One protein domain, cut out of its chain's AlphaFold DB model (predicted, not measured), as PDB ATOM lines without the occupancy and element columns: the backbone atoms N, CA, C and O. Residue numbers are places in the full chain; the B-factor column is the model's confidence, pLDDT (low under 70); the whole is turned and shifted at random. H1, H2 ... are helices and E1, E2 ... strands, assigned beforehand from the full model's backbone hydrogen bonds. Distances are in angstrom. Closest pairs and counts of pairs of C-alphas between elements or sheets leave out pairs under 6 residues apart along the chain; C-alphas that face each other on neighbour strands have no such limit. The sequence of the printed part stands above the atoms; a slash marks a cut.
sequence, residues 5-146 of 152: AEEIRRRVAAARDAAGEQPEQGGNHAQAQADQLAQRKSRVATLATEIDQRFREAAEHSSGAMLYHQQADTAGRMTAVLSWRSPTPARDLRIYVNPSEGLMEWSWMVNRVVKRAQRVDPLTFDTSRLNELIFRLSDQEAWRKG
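AT A GLANCE: This is residues 5 to 146 of the 152 residues of an uncharacterized protein of uncultured Chloroflexi bacterium (UniProt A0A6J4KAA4). A twisted sheet of five strands has one face partly covered by the later part of the long helix H2 and by the shorter H3, while no named helix lies on its other face. From this body a long helical arm sticks out, residues 5 to 35, made of H1 and the first part of H2; the small helix H4 lies near the other end of the length. The printed part has 142 residues with four named helices and five named strands, in the order H1 H2 E1 E2 E3 E4 E5 H3 H4; the class is mixed, helices and strands, and the sheet order E1 E2 E3 E4 E5 is antiparallel throughout. The whole is extended, with a radius of gyration of the C-alphas of 23.8 A and spans of 84 by 31 by 26 A, the arm making much of the length.

IN THESE COORDINATES: H1, residues 5 to 20, begins at C-alpha 5 (254.647, 364.581, 285.812) and is 22.5 A long. H2, residues 23 to 61, is the longest helix, 57.0 A, and ends at C-alpha 61 (273.221, 288.722, 312.392). The strands are E1, residues 66 to 72, 20.1 A; E2, 78 to 84, 19.7 A; E3, 91 to 98, 23.2 A; E4, 103 to 110, 23.8 A; and E5, 113 to 120, 20.5 A. H3, residues 127 to 138, is 17.4 A long, and H4, residues 140 to 144, 6.0 A, ends at C-alpha 144 (261.744, 298.307, 329.579).

HOW THE PARTS SIT: E1 to E5 form a meander, each strand the antiparallel neighbour and hairpin partner of the one before, with E1 and E5 as edge strands. N 69 and O 81 are 2.9 A apart between E1 and E2, N 80 and O 95 2.8 A between E2 and E3, N 94 and O 107 2.9 A between E3 and E4, and N 108 and O 116 2.8 A between E4 and E5, each within hydrogen-bond range. H2 and H3 are on the same face of the sheet, giving two layers, helices on one face of a sheet. H2, at a height over the sheet of 8.2 A, lies over E1, E2 and E3, slantwise to the strands, at 35 degrees to E2 on the local plane; its closest C-alphas to E1 are Ala 59 and Met 66, 4.9 A. H3, at a height of 9.8 A, lies over E3 and only just over E2, with 3 of its C-alphas, and runs along the strands, at 5 degrees to E3 on the local plane. H2 touches H3 with residues 50 to 58 alone, at a steep tilt of 41 degrees, the same way; the closest C-alphas are Ala 58 and Ile 134, 7.5 A. H1 and H2 meet only through their link, as do H3 and H4, and neither H1 nor H4 is on the sheet. Every O i to N i+4 pair is within hydrogen-bond range in H1 and H4, against 34 of 35 in H2 and 7 of 8 in H3.

THE WHOLE: The C-alphas of Ala 5 and Ser 63, the two farthest apart, are 86.1 A apart. Without residues 5 to 35, which stand free, the body spans 42 by 25 by 24 A. The printed part has no cut and no long link. Mean pLDDT of the printed part is 87.2, and residues 18 to 28 are under 70.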
ATOM      1  N   ALA A   5     254.494 365.438 286.978       79.56
ATOM      2  CA  ALA A   5     254.647 364.581 285.812       79.56
ATOM      3  C   ALA A   5     256.109 364.193 285.511       79.56
ATOM      4  O   ALA A   5     256.346 363.122 284.943       79.56
ATOM      5  N   GLU A   6     257.096 365.021 285.870       84.06
ATOM      6  CA  GLU A   6     258.520 364.679 285.737       84.06
ATOM      7  C   GLU A   6     258.990 363.743 286.851       84.06
ATOM      8  O   GLU A   6     259.706 362.777 286.584       84.06
ATOM      9  N   GLU A   7     258.523 363.965 288.080       81.56
ATOM     10  CA  GLU A   7     258.809 363.099 289.229       81.56
ATOM     11  C   GLU A   7     258.283 361.669 288.986       81.56
ATOM     12  O   GLU A   7     258.993 360.688 289.221       81.56
ATOM     13  N   ILE A   8     257.070 361.534 288.432       83.38
ATOM     14  CA  ILE A   8     256.486 360.236 288.052       83.38
ATOM     15  C   ILE A   8     257.307 359.568 286.941       83.38
ATOM     16  O   ILE A   8     257.641 358.388 287.056       83.38
ATOM     17  N   ARG A   9     257.680 360.308 285.885       84.88
ATOM     18  CA  ARG A   9     258.497 359.770 284.781       84.88
ATOM     19  C   ARG A   9     259.849 359.263 285.272       84.88
ATOM     20  O   ARG A   9     260.253 358.165 284.899       84.88
ATOM     21  N   ARG A  10     260.504 360.012 286.160       85.81
ATOM     22  CA  ARG A  10     261.781 359.622 286.766       85.81
ATOM     23  C   ARG A  10     261.652 358.355 287.613       85.81
ATOM     24  O   ARG A  10     262.503 357.477 287.519       85.81
ATOM     25  N   ARG A  11     260.587 358.228 288.412       82.12
ATOM     26  CA  ARG A  11     260.349 357.030 289.239       82.12
ATOM     27  C   ARG A  11     260.018 355.795 288.403       82.12
ATOM     28  O   ARG A  11     260.494 354.712 288.724       82.12
ATOM     29  N   VAL A  12     259.254 355.949 287.321       81.88
ATOM     30  CA  VAL A  12     258.940 354.846 286.394       81.88
ATOM     31  C   VAL A  12     260.178 354.406 285.611       81.88
ATOM     32  O   VAL A  12     260.367 353.208 285.423       81.88
ATOM     33  N   ALA A  13     261.034 355.344 285.190       81.06
ATOM     34  CA  ALA A  13     262.315 355.024 284.559       81.06
ATOM     35  C   ALA A  13     263.221 354.240 285.522       81.06
ATOM     36  O   ALA A  13     263.614 353.125 285.203       81.06
ATOM     37  N   ALA A  14     263.405 354.734 286.750       78.69
ATOM     38  CA  ALA A  14     264.199 354.045 287.769       78.69
ATOM     39  C   ALA A  14     263.658 352.643 288.118       78.69
ATOM     40  O   ALA A  14     264.435 351.720 288.341       78.69
ATOM     41  N   ALA A  15     262.334 352.456 288.141       74.75
ATOM     42  CA  ALA A  15     261.724 351.144 288.370       74.75
ATOM     43  C   ALA A  15     261.916 350.178 287.186       74.75
ATOM     44  O   ALA A  15     262.043 348.974 287.394       74.75
ATOM     45  N   ARG A  16     261.939 350.690 285.948       71.81
ATOM     46  CA  ARG A  16     262.231 349.893 284.748       71.81
ATOM     47  C   ARG A  16     263.701 349.505 284.667       71.81
ATOM     48  O   ARG A  16     263.978 348.361 284.327       71.81
ATOM     49  N   ASP A  17     264.601 350.408 285.035       70.38
ATOM     50  CA  ASP A  17     266.037 350.133 285.084       70.38
ATOM     51  C   ASP A  17     266.343 349.091 286.176       70.38
ATOM     52  O   ASP A  17     266.978 348.077 285.895       70.38
ATOM     53  N   ALA A  18     265.740 349.224 287.365       63.00
ATOM     54  CA  ALA A  18     265.854 348.226 288.435       63.00
ATOM     55  C   ALA A  18     265.270 346.846 288.060       63.00
ATOM     56  O   ALA A  18     265.765 345.820 288.521       63.00
ATOM     57  N   ALA A  19     264.229 346.799 287.219       59.38
ATOM     58  CA  ALA A  19     263.685 345.548 286.686       59.38
ATOM     59  C   ALA A  19     264.546 344.960 285.548       59.38
ATOM     60  O   ALA A  19     264.565 343.744 285.363       59.38
ATOM     61  N   GLY A  20     265.264 345.806 284.800       58.38
ATOM     62  CA  GLY A  20     266.216 345.409 283.758       58.38
ATOM     63  C   GLY A  20     267.544 344.867 284.299       58.38
ATOM     64  O   GLY A  20     268.179 344.059 283.629       58.38
ATOM     65  N   GLU A  21     267.930 345.244 285.523       54.03
ATOM     66  CA  GLU A  21     269.166 344.812 286.202       54.03
ATOM     67  C   GLU A  21     269.003 343.556 287.092       54.03
ATOM     68  O   GLU A  21     269.971 343.068 287.674       54.03
ATOM     69  N   GLN A  22     267.805 342.963 287.172       53.28
ATOM     70  CA  GLN A  22     267.537 341.729 287.931       53.28
ATOM     71  C   GLN A  22     267.717 340.343 287.235       53.28
ATOM     72  O   GLN A  22     267.283 339.355 287.835       53.28
ATOM     73  N   PRO A  23     268.360 340.141 286.059       53.16
ATOM     74  CA  PRO A  23     268.528 338.779 285.525       53.16
ATOM     75  C   PRO A  23     269.620 337.943 286.220       53.16
ATOM     76  O   PRO A  23     269.504 336.719 286.286       53.16
ATOM     77  N   GLU A  24     270.683 338.559 286.748       53.38
ATOM     78  CA  GLU A  24     271.894 337.801 287.122       53.38
ATOM     79  C   GLU A  24     271.849 337.193 288.535       53.38
ATOM     80  O   GLU A  24     272.395 336.115 288.771       53.38
ATOM     81  N   GLN A  25     271.130 337.812 289.479       51.19
ATOM     82  CA  GLN A  25     270.960 337.244 290.826       51.19
ATOM     83  C   GLN A  25     269.909 336.118 290.856       51.19
ATOM     84  O   GLN A  25     270.075 335.138 291.583       51.19
ATOM     85  N   GLY A  26     268.860 336.203 290.028       55.78
ATOM     86  CA  GLY A  26     267.821 335.169 289.927       55.78
ATOM     87  C   GLY A  26     268.320 333.861 289.301       55.78
ATOM     88  O   GLY A  26     267.986 332.782 289.792       55.78
ATOM     89  N   GLY A  27     269.173 333.949 288.272       61.59
ATOM     90  CA  GLY A  27     269.785 332.782 287.624       61.59
ATOM     91  C   GLY A  27     270.715 332.001 288.555       61.59
ATOM     92  O   GLY A  27     270.605 330.779 288.652       61.59
ATOM     93  N   ASN A  28     271.558 332.703 289.320       69.38
ATOM     94  CA  ASN A  28     272.481 332.076 290.271       69.38
ATOM     95  C   ASN A  28     271.752 331.364 291.423       69.38
ATOM     96  O   ASN A  28     272.159 330.277 291.834       69.38
ATOM     97  N   HIS A  29     270.646 331.925 291.921       74.88
ATOM     98  CA  HIS A  29     269.844 331.277 292.962       74.88
ATOM     99  C   HIS A  29     269.047 330.074 292.446       74.88
ATOM    100  O   HIS A  29     268.999 329.048 293.126       74.88
ATOM    101  N   ALA A  30     268.448 330.167 291.256       80.81
ATOM    102  CA  ALA A  30     267.722 329.049 290.655       80.81
ATOM    103  C   ALA A  30     268.659 327.874 290.331       80.81
ATOM    104  O   ALA A  30     268.327 326.724 290.627       80.81
ATOM    105  N   GLN A  31     269.852 328.163 289.801       83.19
ATOM    106  CA  GLN A  31     270.864 327.146 289.520       83.19
ATOM    107  C   GLN A  31     271.360 326.475 290.807       83.19
ATOM    108  O   GLN A  31     271.362 325.250 290.892       83.19
ATOM    109  N   ALA A  32     271.675 327.251 291.851       86.00
ATOM    110  CA  ALA A  32     272.107 326.699 293.137       86.00
ATOM    111  C   ALA A  32     271.046 325.782 293.779       86.00
ATOM    112  O   ALA A  32     271.384 324.747 294.356       86.00
ATOM    113  N   GLN A  33     269.757 326.121 293.657       86.75
ATOM    114  CA  GLN A  33     268.665 325.270 294.140       86.75
ATOM    115  C   GLN A  33     268.526 323.982 293.320       86.75
ATOM    116  O   GLN A  33     268.318 322.909 293.893       86.75
ATOM    117  N   ALA A  34     268.657 324.070 291.993       88.75
ATOM    118  CA  ALA A  34     268.621 322.907 291.113       88.75
ATOM    119  C   ALA A  34     269.780 321.942 291.411       88.75
ATOM    120  O   ALA A  34     269.552 320.737 291.549       88.75
ATOM    121  N   ASP A  35     270.988 322.473 291.601       92.12
ATOM    122  CA  ASP A  35     272.178 321.690 291.937       92.12
ATOM    123  C   ASP A  35     272.039 321.032 293.314       92.12
ATOM    124  O   ASP A  35     272.301 319.835 293.464       92.12
ATOM    125  N   GLN A  36     271.545 321.765 294.316       91.75
ATOM    126  CA  GLN A  36     271.302 321.207 295.646       91.75
ATOM    127  C   GLN A  36     270.244 320.096 295.613       91.75
ATOM    128  O   GLN A  36     270.390 319.072 296.289       91.75
ATOM    129  N   LEU A  37     269.180 320.261 294.822       92.19
ATOM    130  CA  LEU A  37     268.180 319.215 294.637       92.19
ATOM    131  C   LEU A  37     268.796 317.994 293.948       92.19
ATOM    132  O   LEU A  37     268.598 316.881 294.423       92.19
ATOM    133  N   ALA A  38     269.575 318.173 292.881       94.06
ATOM    134  CA  ALA A  38     270.254 317.071 292.199       94.06
ATOM    135  C   ALA A  38     271.187 316.293 293.147       94.06
ATOM    136  O   ALA A  38     271.142 315.060 293.182       94.06
ATOM    137  N   GLN A  39     271.949 317.001 293.987       94.81
ATOM    138  CA  GLN A  39     272.784 316.397 295.029       94.81
ATOM    139  C   GLN A  39     271.952 315.604 296.042       94.81
ATOM    140  O   GLN A  39     272.281 314.456 296.340       94.81
ATOM    141  N   ARG A  40     270.841 316.170 296.535       95.25
ATOM    142  CA  ARG A  40     269.922 315.467 297.448       95.25
ATOM    143  C   ARG A  40     269.370 314.195 296.813       95.25
ATOM    144  O   ARG A  40     269.398 313.148 297.450       95.25
ATOM    145  N   LYS A  41     268.905 314.264 295.563       95.00
ATOM    146  CA  LYS A  41     268.374 313.111 294.819       95.00
ATOM    147  C   LYS A  41     269.412 311.993 294.708       95.00
ATOM    148  O   LYS A  41     269.118 310.847 295.041       95.00
ATOM    149  N   SER A  42     270.636 312.341 294.304       94.88
ATOM    150  CA  SER A  42     271.753 311.397 294.203       94.88
ATOM    151  C   SER A  42     272.092 310.775 295.560       94.88
ATOM    152  O   SER A  42     272.152 309.551 295.672       94.88
ATOM    153  N   ARG A  43     272.209 311.589 296.617       95.31
ATOM    154  CA  ARG A  43     272.510 311.092 297.963       95.31
ATOM    155  C   ARG A  43     271.418 310.170 298.496       95.31
ATOM    156  O   ARG A  43     271.744 309.148 299.089       95.31
ATOM    157  N   VAL A  44     270.143 310.488 298.271       94.81
ATOM    158  CA  VAL A  44     269.027 309.620 298.679       94.81
ATOM    159  C   VAL A  44     269.068 308.275 297.958       94.81
ATOM    160  O   VAL A  44     268.810 307.253 298.589       94.81
ATOM    161  N   ALA A  45     269.433 308.244 296.674       93.81
ATOM    162  CA  ALA A  45     269.606 306.986 295.951       93.81
ATOM    163  C   ALA A  45     270.731 306.128 296.560       93.81
ATOM    164  O   ALA A  45     270.531 304.938 296.787       93.81
ATOM    165  N   THR A  46     271.874 306.730 296.906       94.31
ATOM    166  CA  THR A  46     272.956 306.026 297.618       94.31
ATOM    167  C   THR A  46     272.502 305.534 298.993       94.31
ATOM    168  O   THR A  46     272.733 304.379 299.343       94.31
ATOM    169  N   LEU A  47     271.810 306.384 299.754       94.38
ATOM    170  CA  LEU A  47     271.276 306.029 301.067       94.38
ATOM    171  C   LEU A  47     270.301 304.860 300.989       94.38
ATOM    172  O   LEU A  47     270.336 304.009 301.868       94.38
ATOM    173  N   ALA A  48     269.468 304.778 299.950       94.19
ATOM    174  CA  ALA A  48     268.563 303.650 299.763       94.19
ATOM    175  C   ALA A  48     269.329 302.315 299.739       94.19
ATOM    176  O   ALA A  48     268.965 301.381 300.450       94.19
ATOM    177  N   THR A  49     270.432 302.253 298.990       94.00
ATOM    178  CA  THR A  49     271.302 301.070 298.937       94.00
ATOM    179  C   THR A  49     272.000 300.804 300.272       94.00
ATOM    180  O   THR A  49     272.011 299.666 300.733       94.00
ATOM    181  N   GLU A  50     272.544 301.840 300.924       94.88
ATOM    182  CA  GLU A  50     273.188 301.704 302.242       94.88
ATOM    183  C   GLU A  50     272.205 301.172 303.300       94.88
ATOM    184  O   GLU A  50     272.546 300.282 304.078       94.88
ATOM    185  N   ILE A  51     270.974 301.690 303.318       95.56
ATOM    186  CA  ILE A  51     269.917 301.279 304.247       95.56
ATOM    187  C   ILE A  51     269.518 299.824 304.005       95.56
ATOM    188  O   ILE A  51     269.448 299.063 304.970       95.56
ATOM    189  N   ASP A  52     269.286 299.431 302.748       95.38
ATOM    190  CA  ASP A  52     268.927 298.049 302.407       95.38
ATOM    191  C   ASP A  52     269.998 297.066 302.884       95.38
ATOM    192  O   ASP A  52     269.688 296.089 303.571       95.38
ATOM    193  N   GLN A  53     271.265 297.364 302.588       95.69
ATOM    194  CA  GLN A  53     272.380 296.524 302.998       95.69
ATOM    195  C   GLN A  53     272.467 296.416 304.526       95.69
ATOM    196  O   GLN A  53     272.515 295.310 305.062       95.69
ATOM    197  N   ARG A  54     272.436 297.542 305.250       95.50
ATOM    198  CA  ARG A  54     272.574 297.535 306.715       95.50
ATOM    199  C   ARG A  54     271.413 296.849 307.417       95.50
ATOM    200  O   ARG A  54     271.629 296.157 308.408       95.50
ATOM    201  N   PHE A  55     270.187 297.017 306.927       96.44
ATOM    202  CA  PHE A  55     269.030 296.345 307.517       96.44
ATOM    203  C   PHE A  55     269.080 294.838 307.277       96.44
ATOM    204  O   PHE A  55     268.736 294.068 308.176       96.44
ATOM    205  N   ARG A  56     269.547 294.415 306.098       96.31
ATOM    206  CA  ARG A  56     269.764 293.004 305.789       96.31
ATOM    207  C   ARG A  56     270.831 292.388 306.690       96.31
ATOM    208  O   ARG A  56     270.536 291.397 307.352       96.31
ATOM    209  N   GLU A  57     271.998 293.022 306.798       95.44
ATOM    210  CA  GLU A  57     273.081 292.600 307.699       95.44
ATOM    211  C   GLU A  57     272.580 292.492 309.150       95.44
ATOM    212  O   GLU A  57     272.788 291.480 309.819       95.44
ATOM    213  N   ALA A  58     271.852 293.503 309.638       93.88
ATOM    214  CA  ALA A  58     271.302 293.494 310.991       93.88
ATOM    215  C   ALA A  58     270.332 292.324 311.223       93.88
ATOM    216  O   ALA A  58     270.400 291.671 312.264       93.88
ATOM    217  N   ALA A  59     269.450 292.034 310.264       94.31
ATOM    218  CA  ALA A  59     268.532 290.903 310.360       94.31
ATOM    219  C   ALA A  59     269.275 289.557 310.342       94.31
ATOM    220  O   ALA A  59     269.027 288.722 311.215       94.31
ATOM    221  N   GLU A  60     270.220 289.369 309.415       95.06
ATOM    222  CA  GLU A  60     271.030 288.149 309.279       95.06
ATOM    223  C   GLU A  60     271.834 287.843 310.551       95.06
ATOM    224  O   GLU A  60     271.871 286.701 311.013       95.06
ATOM    225  N   HIS A  61     272.413 288.869 311.178       93.00
ATOM    226  CA  HIS A  61     273.221 288.722 312.392       93.00
ATOM    227  C   HIS A  61     272.415 288.731 313.701       93.00
ATOM    228  O   HIS A  61     272.987 288.529 314.770       93.00
ATOM    229  N   SER A  62     271.093 288.915 313.654       87.62
ATOM    230  CA  SER A  62     270.244 288.997 314.855       87.62
ATOM    231  C   SER A  62     269.842 287.647 315.466       87.62
ATOM    232  O   SER A  62     269.045 287.616 316.405       87.62
ATOM    233  N   SER A  63     270.305 286.525 314.902       89.00
ATOM    234  CA  SER A  63     269.853 285.174 315.281       89.00
ATOM    235  C   SER A  63     268.320 285.009 315.236       89.00
ATOM    236  O   SER A  63     267.740 284.275 316.033       89.00
ATOM    237  N   GLY A  64     267.651 285.713 314.315       88.62
ATOM    238  CA  GLY A  64     266.197 285.671 314.127       88.62
ATOM    239  C   GLY A  64     265.389 286.608 315.035       88.62
ATOM    240  O   GLY A  64     264.162 286.630 314.936       88.62
ATOM    241  N   ALA A  65     266.034 287.402 315.897       89.00
ATOM    242  CA  ALA A  65     265.344 288.397 316.724       89.00
ATOM    243  C   ALA A  65     264.786 289.570 315.893       89.00
ATOM    244  O   ALA A  65     263.750 290.152 316.247       89.00
ATOM    245  N   MET A  66     265.459 289.894 314.784       94.19
ATOM    246  CA  MET A  66     265.066 290.931 313.838       94.19
ATOM    247  C   MET A  66     264.657 290.345 312.483       94.19
ATOM    248  O   MET A  66     265.265 289.402 311.984       94.19
ATOM    249  N   LEU A  67     263.649 290.953 311.857       95.19
ATOM    250  CA  LEU A  67     263.207 290.650 310.497       95.19
ATOM    251  C   LEU A  67     263.285 291.903 309.635       95.19
ATOM    252  O   LEU A  67     262.773 292.955 310.024       95.19
ATOM    253  N   TYR A  68     263.873 291.771 308.451       96.94
ATOM    254  CA  TYR A  68     263.938 292.841 307.466       96.94
ATOM    255  C   TYR A  68     262.923 292.617 306.341       96.94
ATOM    256  O   TYR A  68     262.788 291.515 305.813       96.94
ATOM    257  N   HIS A  69     262.212 293.678 305.971       96.50
ATOM    258  CA  HIS A  69     261.333 293.720 304.813       96.50
ATOM    259  C   HIS A  69     261.487 295.057 304.092       96.50
ATOM    260  O   HIS A  69     261.532 296.106 304.738       96.50
ATOM    261  N   GLN A  70     261.475 295.033 302.760       96.56
ATOM    262  CA  GLN A  70     261.479 296.243 301.946       96.56
ATOM    263  C   GLN A  70     260.341 296.268 300.942       96.56
ATOM    264  O   GLN A  70     259.901 295.234 300.443       96.56
ATOM    265  N   GLN A  71     259.898 297.476 300.622       95.69
ATOM    266  CA  GLN A  71     258.979 297.745 299.525       95.69
ATOM    267  C   GLN A  71     259.568 298.865 298.692       95.69
ATOM    268  O   GLN A  71     259.840 299.938 299.225       95.69
ATOM    269  N   ALA A  72     259.745 298.614 297.403       93.81
ATOM    270  CA  ALA A  72     260.112 299.629 296.434       93.81
ATOM    271  C   ALA A  72     259.005 299.735 295.385       93.81
ATOM    272  O   ALA A  72     258.388 298.727 295.033       93.81
ATOM    273  N   ASP A  73     258.744 300.945 294.904       91.94
ATOM    274  CA  ASP A  73     257.819 301.168 293.799       91.94
ATOM    275  C   ASP A  73     258.535 301.537 292.495       91.94
ATOM    276  O   ASP A  73     259.757 301.688 292.436       91.94
ATOM    277  N   THR A  74     257.757 301.690 291.424       87.50
ATOM    278  CA  THR A  74     258.266 302.024 290.087       87.50
ATOM    279  C   THR A  74     258.860 303.429 289.990       87.50
ATOM    280  O   THR A  74     259.591 303.707 289.044       87.50
ATOM    281  N   ALA A  75     258.582 304.308 290.958       85.56
ATOM    282  CA  ALA A  75     259.164 305.643 291.050       85.56
ATOM    283  C   ALA A  75     260.490 305.651 291.839       85.56
ATOM    284  O   ALA A  75     261.067 306.716 292.068       85.56
ATOM    285  N   GLY A  76     260.974 304.479 292.271       86.81
ATOM    286  CA  GLY A  76     262.193 304.336 293.063       86.81
ATOM    287  C   GLY A  76     262.024 304.756 294.523       86.81
ATOM    288  O   GLY A  76     263.020 304.884 295.236       86.81
ATOM    289  N   ARG A  77     260.788 304.982 294.992       94.81
ATOM    290  CA  ARG A  77     260.518 305.233 296.411       94.81
ATOM    291  C   ARG A  77     260.660 303.915 297.150       94.81
ATOM    292  O   ARG A  77     260.110 302.904 296.715       94.81
ATOM    293  N   MET A  78     261.370 303.930 298.270       96.38
ATOM    294  CA  MET A  78     261.642 302.728 299.050       96.38
ATOM    295  C   MET A  78     261.225 302.930 300.502       96.38
ATOM    296  O   MET A  78     261.508 303.957 301.115       96.38
ATOM    297  N   THR A  79     260.553 301.926 301.058       97.31
ATOM    298  CA  THR A  79     260.290 301.790 302.489       97.31
ATOM    299  C   THR A  79     260.994 300.539 302.993       97.31
ATOM    300  O   THR A  79     260.595 299.424 302.662       97.31
ATOM    301  N   ALA A  80     262.020 300.727 303.815       97.25
ATOM    302  CA  ALA A  80     262.733 299.668 304.515       97.25
ATOM    303  C   ALA A  80     262.194 299.547 305.946       97.25
ATOM    304  O   ALA A  80     262.002 300.555 306.631       97.25
ATOM    305  N   VAL A  81     261.933 298.326 306.412       97.25
ATOM    306  CA  VAL A  81     261.417 298.055 307.759       97.25
ATOM    307  C   VAL A  81     262.257 296.976 308.427       97.25
ATOM    308  O   VAL A  81     262.249 295.827 307.988       97.25
ATOM    309  N   LEU A  82     262.928 297.331 309.521       96.94
ATOM    310  CA  LEU A  82     263.613 296.396 310.408       96.94
ATOM    311  C   LEU A  82     262.773 296.206 311.670       96.94
ATOM    312  O   LEU A  82     262.516 297.153 312.411       96.94
ATOM    313  N   SER A  83     262.307 294.983 311.891       94.94
ATOM    314  CA  SER A  83     261.342 294.651 312.937       94.94
ATOM    315  C   SER A  83     261.972 293.781 314.014       94.94
ATOM    316  O   SER A  83     262.373 292.663 313.723       94.94
ATOM    317  N   TRP A  84     261.969 294.230 315.264       91.81
ATOM    318  CA  TRP A  84     262.223 293.392 316.434       91.81
ATOM    319  C   TRP A  84     260.961 292.608 316.794       91.81
ATOM    320  O   TRP A  84     259.895 293.197 317.016       91.81
ATOM    321  N   ARG A  85     261.057 291.277 316.846       87.50
ATOM    322  CA  ARG A  85     259.908 290.397 317.136       87.50
ATOM    323  C   ARG A  85     260.036 289.628 318.444       87.50
ATOM    324  O   ARG A  85     259.006 289.309 319.032       87.50
ATOM    325  N   SER A  86     261.255 289.354 318.904       82.62
ATOM    326  CA  SER A  86     261.486 288.588 320.129       82.62
ATOM    327  C   SER A  86     262.716 289.090 320.891       82.62
ATOM    328  O   SER A  86     263.757 289.283 320.263       82.62
ATOM    329  N   PRO A  87     262.625 289.282 322.224       81.94
ATOM    330  CA  PRO A  87     261.416 289.196 323.045       81.94
ATOM    331  C   PRO A  87     260.481 290.395 322.805       81.94
ATOM    332  O   PRO A  87     260.838 291.356 322.124       81.94
ATOM    333  N   THR A  88     259.267 290.334 323.353       81.75
ATOM    334  CA  THR A  88     258.284 291.426 323.282       81.75
ATOM    335  C   THR A  88     258.764 292.688 324.020       81.75
ATOM    336  O   THR A  88     259.599 292.598 324.922       81.75
ATOM    337  N   PRO A  89     258.211 293.878 323.705       84.38
ATOM    338  CA  PRO A  89     257.220 294.187 322.664       84.38
ATOM    339  C   PRO A  89     257.780 294.175 321.237       84.38
ATOM    340  O   PRO A  89     258.976 294.353 321.018       84.38
ATOM    341  N   ALA A  90     256.883 294.024 320.258       88.31
ATOM    342  CA  ALA A  90     257.232 294.172 318.850       88.31
ATOM    343  C   ALA A  90     257.514 295.645 318.532       88.31
ATOM    344  O   ALA A  90     256.712 296.529 318.864       88.31
ATOM    345  N   ARG A  91     258.648 295.905 317.884       91.19
ATOM    346  CA  ARG A  91     259.118 297.257 317.558       91.19
ATOM    347  C   ARG A  91     259.614 297.274 316.130       91.19
ATOM    348  O   ARG A  91     260.272 296.329 315.716       91.19
ATOM    349  N   ASP A  92     259.361 298.355 315.415       94.19
ATOM    350  CA  ASP A  92     259.816 298.494 314.042       94.19
ATOM    351  C   ASP A  92     260.564 299.823 313.876       94.19
ATOM    352  O   ASP A  92     260.074 300.880 314.293       94.19
ATOM    353  N   LEU A  93     261.730 299.759 313.236       94.81
ATOM    354  CA  LEU A  93     262.390 300.894 312.605       94.81
ATOM    355  C   LEU A  93     261.966 300.917 311.142       94.81
ATOM    356  O   LEU A  93     262.279 299.995 310.388       94.81
ATOM    357  N   ARG A  94     261.267 301.969 310.725       96.00
ATOM    358  CA  ARG A  94     260.915 302.181 309.321       96.00
ATOM    359  C   ARG A  94     261.684 303.369 308.778       96.00
ATOM    360  O   ARG A  94     261.620 304.442 309.367       96.00
ATOM    361  N   ILE A  95     262.336 303.193 307.638       96.00
ATOM    362  CA  ILE A  95     262.975 304.271 306.891       96.00
ATOM    363  C   ILE A  95     262.320 304.367 305.520       96.00
ATOM    364  O   ILE A  95     262.216 303.378 304.797       96.00
ATOM    365  N   TYR A  96     261.861 305.565 305.190       96.44
ATOM    366  CA  TYR A  96     261.309 305.921 303.899       96.44
ATOM    367  C   TYR A  96     262.287 306.828 303.160       96.44
ATOM    368  O   TYR A  96     262.809 307.791 303.725       96.44
ATOM    369  N   VAL A  97     262.512 306.533 301.887       96.19
ATOM    370  CA  VAL A  97     263.338 307.342 300.996       96.19
ATOM    371  C   VAL A  97     262.602 307.599 299.689       96.19
ATOM    372  O   VAL A  97     261.995 306.702 299.100       96.19
ATOM    373  N   ASN A  98     262.677 308.844 299.225       96.06
ATOM    374  CA  ASN A  98     262.143 309.277 297.942       96.06
ATOM    375  C   ASN A  98     263.247 309.982 297.134       96.06
ATOM    376  O   ASN A  98     263.456 311.192 297.297       96.06
ATOM    377  N   PRO A  99     263.948 309.252 296.245       92.94
ATOM    378  CA  PRO A  99     264.994 309.821 295.403       92.94
ATOM    379  C   PRO A  99     264.485 310.913 294.463       92.94
ATOM    380  O   PRO A  99     265.243 311.816 294.147       92.94
ATOM    381  N   SER A 100     263.217 310.879 294.035       91.12
ATOM    382  CA  SER A 100     262.653 311.890 293.125       91.12
ATOM    383  C   SER A 100     262.449 313.261 293.780       91.12
ATOM    384  O   SER A 100     262.471 314.283 293.097       91.12
ATOM    385  N   GLU A 101     262.318 313.294 295.106       92.19
ATOM    386  CA  GLU A 101     262.134 314.517 295.894       92.19
ATOM    387  C   GLU A 101     263.363 314.860 296.746       92.19
ATOM    388  O   GLU A 101     263.392 315.903 297.397       92.19
ATOM    389  N   GLY A 102     264.386 313.997 296.763       92.88
ATOM    390  CA  GLY A 102     265.537 314.169 297.649       92.88
ATOM    391  C   GLY A 102     265.123 314.162 299.126       92.88
ATOM    392  O   GLY A 102     265.614 314.974 299.915       92.88
ATOM    393  N   LEU A 103     264.181 313.282 299.483       95.00
ATOM    394  CA  LEU A 103     263.560 313.202 300.804       95.00
ATOM    395  C   LEU A 103     263.906 311.883 301.499       95.00
ATOM    396  O   LEU A 103     263.924 310.820 300.877       95.00
ATOM    397  N   MET A 104     264.144 311.969 302.808       95.44
ATOM    398  CA  MET A 104     264.318 310.827 303.694       95.44
ATOM    399  C   MET A 104     263.597 311.072 305.019       95.44
ATOM    400  O   MET A 104     263.678 312.155 305.603       95.44
ATOM    401  N   GLU A 105     262.922 310.042 305.514       95.75
ATOM    402  CA  GLU A 105     262.225 310.045 306.795       95.75
ATOM    403  C   GLU A 105     262.464 308.723 307.512       95.75
ATOM    404  O   GLU A 105     262.576 307.671 306.885       95.75
ATOM    405  N   TRP A 106     262.509 308.751 308.837       95.00
ATOM    406  CA  TRP A 106     262.487 307.535 309.637       95.00
ATOM    407  C   TRP A 106     261.400 307.615 310.697       95.00
ATOM    408  O   TRP A 106     260.986 308.694 311.120       95.00
ATOM    409  N   SER A 107     260.925 306.454 311.138       93.69
ATOM    410  CA  SER A 107     259.934 306.348 312.199       93.69
ATOM    411  C   SER A 107     260.154 305.126 313.085       93.69
ATOM    412  O   SER A 107     260.585 304.068 312.625       93.69
ATOM    413  N   TRP A 108     259.830 305.301 314.364       92.06
ATOM    414  CA  TRP A 108     259.769 304.254 315.375       92.06
ATOM    415  C   TRP A 108     258.323 303.861 315.614       92.06
ATOM    416  O   TRP A 108     257.483 304.715 315.916       92.06
ATOM    417  N   MET A 109     258.043 302.565 315.548       91.75
ATOM    418  CA  MET A 109     256.735 302.006 315.868       91.75
ATOM    419  C   MET A 109     256.867 300.974 316.983       91.75
ATOM    420  O   MET A 109     257.793 300.169 316.981       91.75
ATOM    421  N   VAL A 110     255.925 300.974 317.924       90.19
ATOM    422  CA  VAL A 110     255.813 299.955 318.979       90.19
ATOM    423  C   VAL A 110     254.401 299.410 318.947       90.19
ATOM    424  O   VAL A 110     253.450 300.188 319.034       90.19
ATOM    425  N   ASN A 111     254.248 298.094 318.804       87.69
ATOM    426  CA  ASN A 111     252.942 297.443 318.666       87.69
ATOM    427  C   ASN A 111     252.044 298.145 317.623       87.69
ATOM    428  O   ASN A 111     250.869 298.396 317.872       87.69
ATOM    429  N   ARG A 112     252.620 298.488 316.457       84.81
ATOM    430  CA  ARG A 112     251.968 299.202 315.335       84.81
ATOM    431  C   ARG A 112     251.559 300.657 315.605       84.81
ATOM    432  O   ARG A 112     250.943 301.276 314.745       84.81
ATOM    433  N   VAL A 113     251.923 301.226 316.752       87.38
ATOM    434  CA  VAL A 113     251.700 302.645 317.056       87.38
ATOM    435  C   VAL A 113     252.977 303.422 316.775       87.38
ATOM    436  O   VAL A 113     254.022 303.115 317.353       87.38
ATOM    437  N   VAL A 114     252.893 304.446 315.922       89.75
ATOM    438  CA  VAL A 114     254.002 305.381 315.687       89.75
ATOM    439  C   VAL A 114     254.297 306.126 316.986       89.75
ATOM    440  O   VAL A 114     253.427 306.778 317.556       89.75
ATOM    441  N   LYS A 115     255.531 306.005 317.469       88.19
ATOM    442  CA  LYS A 115     256.032 306.721 318.649       88.19
ATOM    443  C   LYS A 115     256.839 307.948 318.267       88.19
ATOM    444  O   LYS A 115     256.823 308.935 318.992       88.19
ATOM    445  N   ARG A 116     257.535 307.885 317.134       87.94
ATOM    446  CA  ARG A 116     258.330 308.992 316.606       87.94
ATOM    447  C   ARG A 116     258.414 308.886 315.096       87.94
ATOM    448  O   ARG A 116     258.536 307.784 314.574       87.94
ATOM    449  N   ALA A 117     258.384 310.025 314.425       90.69
ATOM    450  CA  ALA A 117     258.709 310.153 313.017       90.69
ATOM    451  C   ALA A 117     259.523 311.433 312.839       90.69
ATOM    452  O   ALA A 117     259.249 312.435 313.500       90.69
ATOM    453  N   GLN A 118     260.546 311.386 311.996       91.50
ATOM    454  CA  GLN A 118     261.414 312.523 311.753       91.50
ATOM    455  C   GLN A 118     261.864 312.535 310.301       91.50
ATOM    456  O   GLN A 118     262.379 311.543 309.781       91.50
ATOM    457  N   ARG A 119     261.709 313.700 309.674       93.56
ATOM    458  CA  ARG A 119     262.344 314.004 308.401       93.56
ATOM    459  C   ARG A 119     263.796 314.375 308.634       93.56
ATOM    460  O   ARG A 119     264.112 315.120 309.561       93.56
ATOM    461  N   VAL A 120     264.670 313.835 307.800       91.69
ATOM    462  CA  VAL A 120     266.113 314.019 307.920       91.69
ATOM    463  C   VAL A 120     266.646 314.616 306.633       91.69
ATOM    464  O   VAL A 120     266.172 314.287 305.549       91.69
ATOM    465  N   ASP A 121     267.624 315.511 306.758       93.25
ATOM    466  CA  ASP A 121     268.351 316.004 305.599       93.25
ATOM    467  C   ASP A 121     269.305 314.914 305.078       93.25
ATOM    468  O   ASP A 121     270.276 314.590 305.775       93.25
ATOM    469  N   PRO A 122     269.081 314.374 303.863       93.31
ATOM    470  CA  PRO A 122     269.914 313.313 303.300       93.31
ATOM    471  C   PRO A 122     271.386 313.699 303.159       93.31
ATOM    472  O   PRO A 122     272.251 312.831 303.230       93.31
ATOM    473  N   LEU A 123     271.682 314.989 302.968       93.75
ATOM    474  CA  LEU A 123     273.057 315.468 302.788       93.75
ATOM    475  C   LEU A 123     273.878 315.391 304.079       93.75
ATOM    476  O   LEU A 123     275.098 315.294 304.026       93.75
ATOM    477  N   THR A 124     273.207 315.418 305.230       91.44
ATOM    478  CA  THR A 124     273.841 315.331 306.557       91.44
ATOM    479  C   THR A 124     273.646 313.972 307.221       91.44
ATOM    480  O   THR A 124     274.133 313.746 308.327       91.44
ATOM    481  N   PHE A 125     272.894 313.072 306.583       91.00
ATOM    482  CA  PHE A 125     272.652 311.744 307.116       91.00
ATOM    483  C   PHE A 125     273.775 310.800 306.695       91.00
ATOM    484  O   PHE A 125     273.949 310.471 305.515       91.00
ATOM    485  N   ASP A 126     274.542 310.368 307.687       84.62
ATOM    486  CA  ASP A 126     275.614 309.400 307.527       84.62
ATOM    487  C   ASP A 126     275.206 308.003 308.020       84.62
ATOM    488  O   ASP A 126     274.191 307.794 308.691       84.62
ATOM    489  N   THR A 127     276.037 307.022 307.682       81.25
ATOM    490  CA  THR A 127     275.837 305.622 308.057       81.25
ATOM    491  C   THR A 127     276.000 305.386 309.567       81.25
ATOM    492  O   THR A 127     275.464 304.411 310.091       81.25
ATOM    493  N   SER A 128     276.702 306.256 310.302       87.88
ATOM    494  CA  SER A 128     276.863 306.101 311.754       87.88
ATOM    495  C   SER A 128     275.539 306.325 312.487       87.88
ATOM    496  O   SER A 128     275.164 305.520 313.339       87.88
ATOM    497  N   ARG A 129     274.759 307.324 312.053       88.50
ATOM    498  CA  ARG A 129     273.395 307.573 312.541       88.50
ATOM    499  C   ARG A 129     272.457 306.411 312.232       88.50
ATOM    500  O   ARG A 129     271.610 306.064 313.053       88.50
ATOM    501  N   LEU A 130     272.606 305.790 311.062       90.12
ATOM    502  CA  LEU A 130     271.850 304.590 310.702       90.12
ATOM    503  C   LEU A 130     272.159 303.423 311.650       90.12
ATOM    504  O   LEU A 130     271.234 302.789 312.157       90.12
ATOM    505  N   ASN A 131     273.441 303.171 311.924       90.88
ATOM    506  CA  ASN A 131     273.860 302.124 312.855       90.88
ATOM    507  C   ASN A 131     273.313 302.378 314.260       90.88
ATOM    508  O   ASN A 131     272.805 301.461 314.899       90.88
ATOM    509  N   GLU A 132     273.351 303.626 314.723       90.12
ATOM    510  CA  GLU A 132     272.782 303.994 316.015       90.12
ATOM    511  C   GLU A 132     271.275 303.714 316.076       90.12
ATOM    512  O   GLU A 132     270.810 303.116 317.047       90.12
ATOM    513  N   LEU A 133     270.508 304.064 315.035       90.75
ATOM    514  CA  LEU A 133     269.088 303.706 314.978       90.75
ATOM    515  C   LEU A 133     268.907 302.190 315.100       90.75
ATOM    516  O   LEU A 133     268.125 301.743 315.933       90.75
ATOM    517  N   ILE A 134     269.658 301.397 314.335       92.06
ATOM    518  CA  ILE A 134     269.584 299.931 314.388       92.06
ATOM    519  C   ILE A 134     269.910 299.406 315.796       92.06
ATOM    520  O   ILE A 134     269.164 298.580 316.321       92.06
ATOM    521  N   PHE A 135     270.964 299.903 316.449       90.06
ATOM    522  CA  PHE A 135     271.324 299.477 317.806       90.06
ATOM    523  C   PHE A 135     270.259 299.841 318.837       90.06
ATOM    524  O   PHE A 135     269.948 299.055 319.728       90.06
ATOM    525  N   ARG A 136     269.620 301.001 318.700       88.06
ATOM    526  CA  ARG A 136     268.542 301.387 319.614       88.06
ATOM    527  C   ARG A 136     267.284 300.519 319.462       88.06
ATOM    528  O   ARG A 136     266.493 300.417 320.401       88.06
ATOM    529  N   LEU A 137     267.099 299.829 318.330       87.62
ATOM    530  CA  LEU A 137     266.039 298.820 318.195       87.62
ATOM    531  C   LEU A 137     266.257 297.635 319.160       87.62
ATOM    532  O   LEU A 137     265.277 297.086 319.676       87.62
ATOM    533  N   SER A 138     267.515 297.267 319.439       84.56
ATOM    534  CA  SER A 138     267.868 296.138 320.312       84.56
ATOM    535  C   SER A 138     268.059 296.496 321.793       84.56
ATOM    536  O   SER A 138     268.142 295.574 322.607       84.56
ATOM    537  N   ASP A 139     268.052 297.780 322.173       86.06
ATOM    538  CA  ASP A 139     268.253 298.246 323.558       86.06
ATOM    539  C   ASP A 139     267.071 297.920 324.491       86.06
ATOM    540  O   ASP A 139     266.194 298.740 324.771       86.06
ATOM    541  N   GLN A 140     267.035 296.690 324.999       77.75
ATOM    542  CA  GLN A 140     265.949 296.213 325.857       77.75
ATOM    543  C   GLN A 140     265.776 297.022 327.144       77.75
ATOM    544  O   GLN A 140     264.665 297.066 327.674       77.75
ATOM    545  N   GLU A 141     266.835 297.641 327.664       80.19
ATOM    546  CA  GLU A 141     266.747 298.389 328.911       80.19
ATOM    547  C   GLU A 141     265.965 299.688 328.716       80.19
ATOM    548  O   GLU A 141     265.036 299.947 329.491       80.19
ATOM    549  N   ALA A 142     266.278 300.451 327.664       80.81
ATOM    550  CA  ALA A 142     265.539 301.660 327.305       80.81
ATOM    551  C   ALA A 142     264.050 301.349 327.090       80.81
ATOM    552  O   ALA A 142     263.161 301.982 327.667       80.81
ATOM    553  N   TRP A 143     263.760 300.272 326.360       78.81
ATOM    554  CA  TRP A 143     262.382 299.866 326.107       78.81
ATOM    555  C   TRP A 143     261.643 299.378 327.354       78.81
ATOM    556  O   TRP A 143     260.448 299.644 327.489       78.81
ATOM    557  N   ARG A 144     262.325 298.698 328.285       75.12
ATOM    558  CA  ARG A 144     261.744 298.307 329.579       75.12
ATOM    559  C   ARG A 144     261.355 299.530 330.413       75.12
ATOM    560  O   ARG A 144     260.369 299.469 331.140       75.12
ATOM    561  N   LYS A 145     262.097 300.634 330.289       79.56
ATOM    562  CA  LYS A 145     261.786 301.922 330.932       79.56
ATOM    563  C   LYS A 145     260.694 302.714 330.198       79.56
ATOM    564  O   LYS A 145     260.272 303.757 330.680       79.56
ATOM    565  N   GLY A 146     260.203 302.211 329.061       71.31
ATOM    566  CA  GLY A 146     259.218 302.905 328.229       71.31
ATOM    567  C   GLY A 146     259.800 304.103 327.477       71.31
ATOM    568  O   GLY A 146     259.040 304.921 326.961       71.31
TER     569      GLY A 146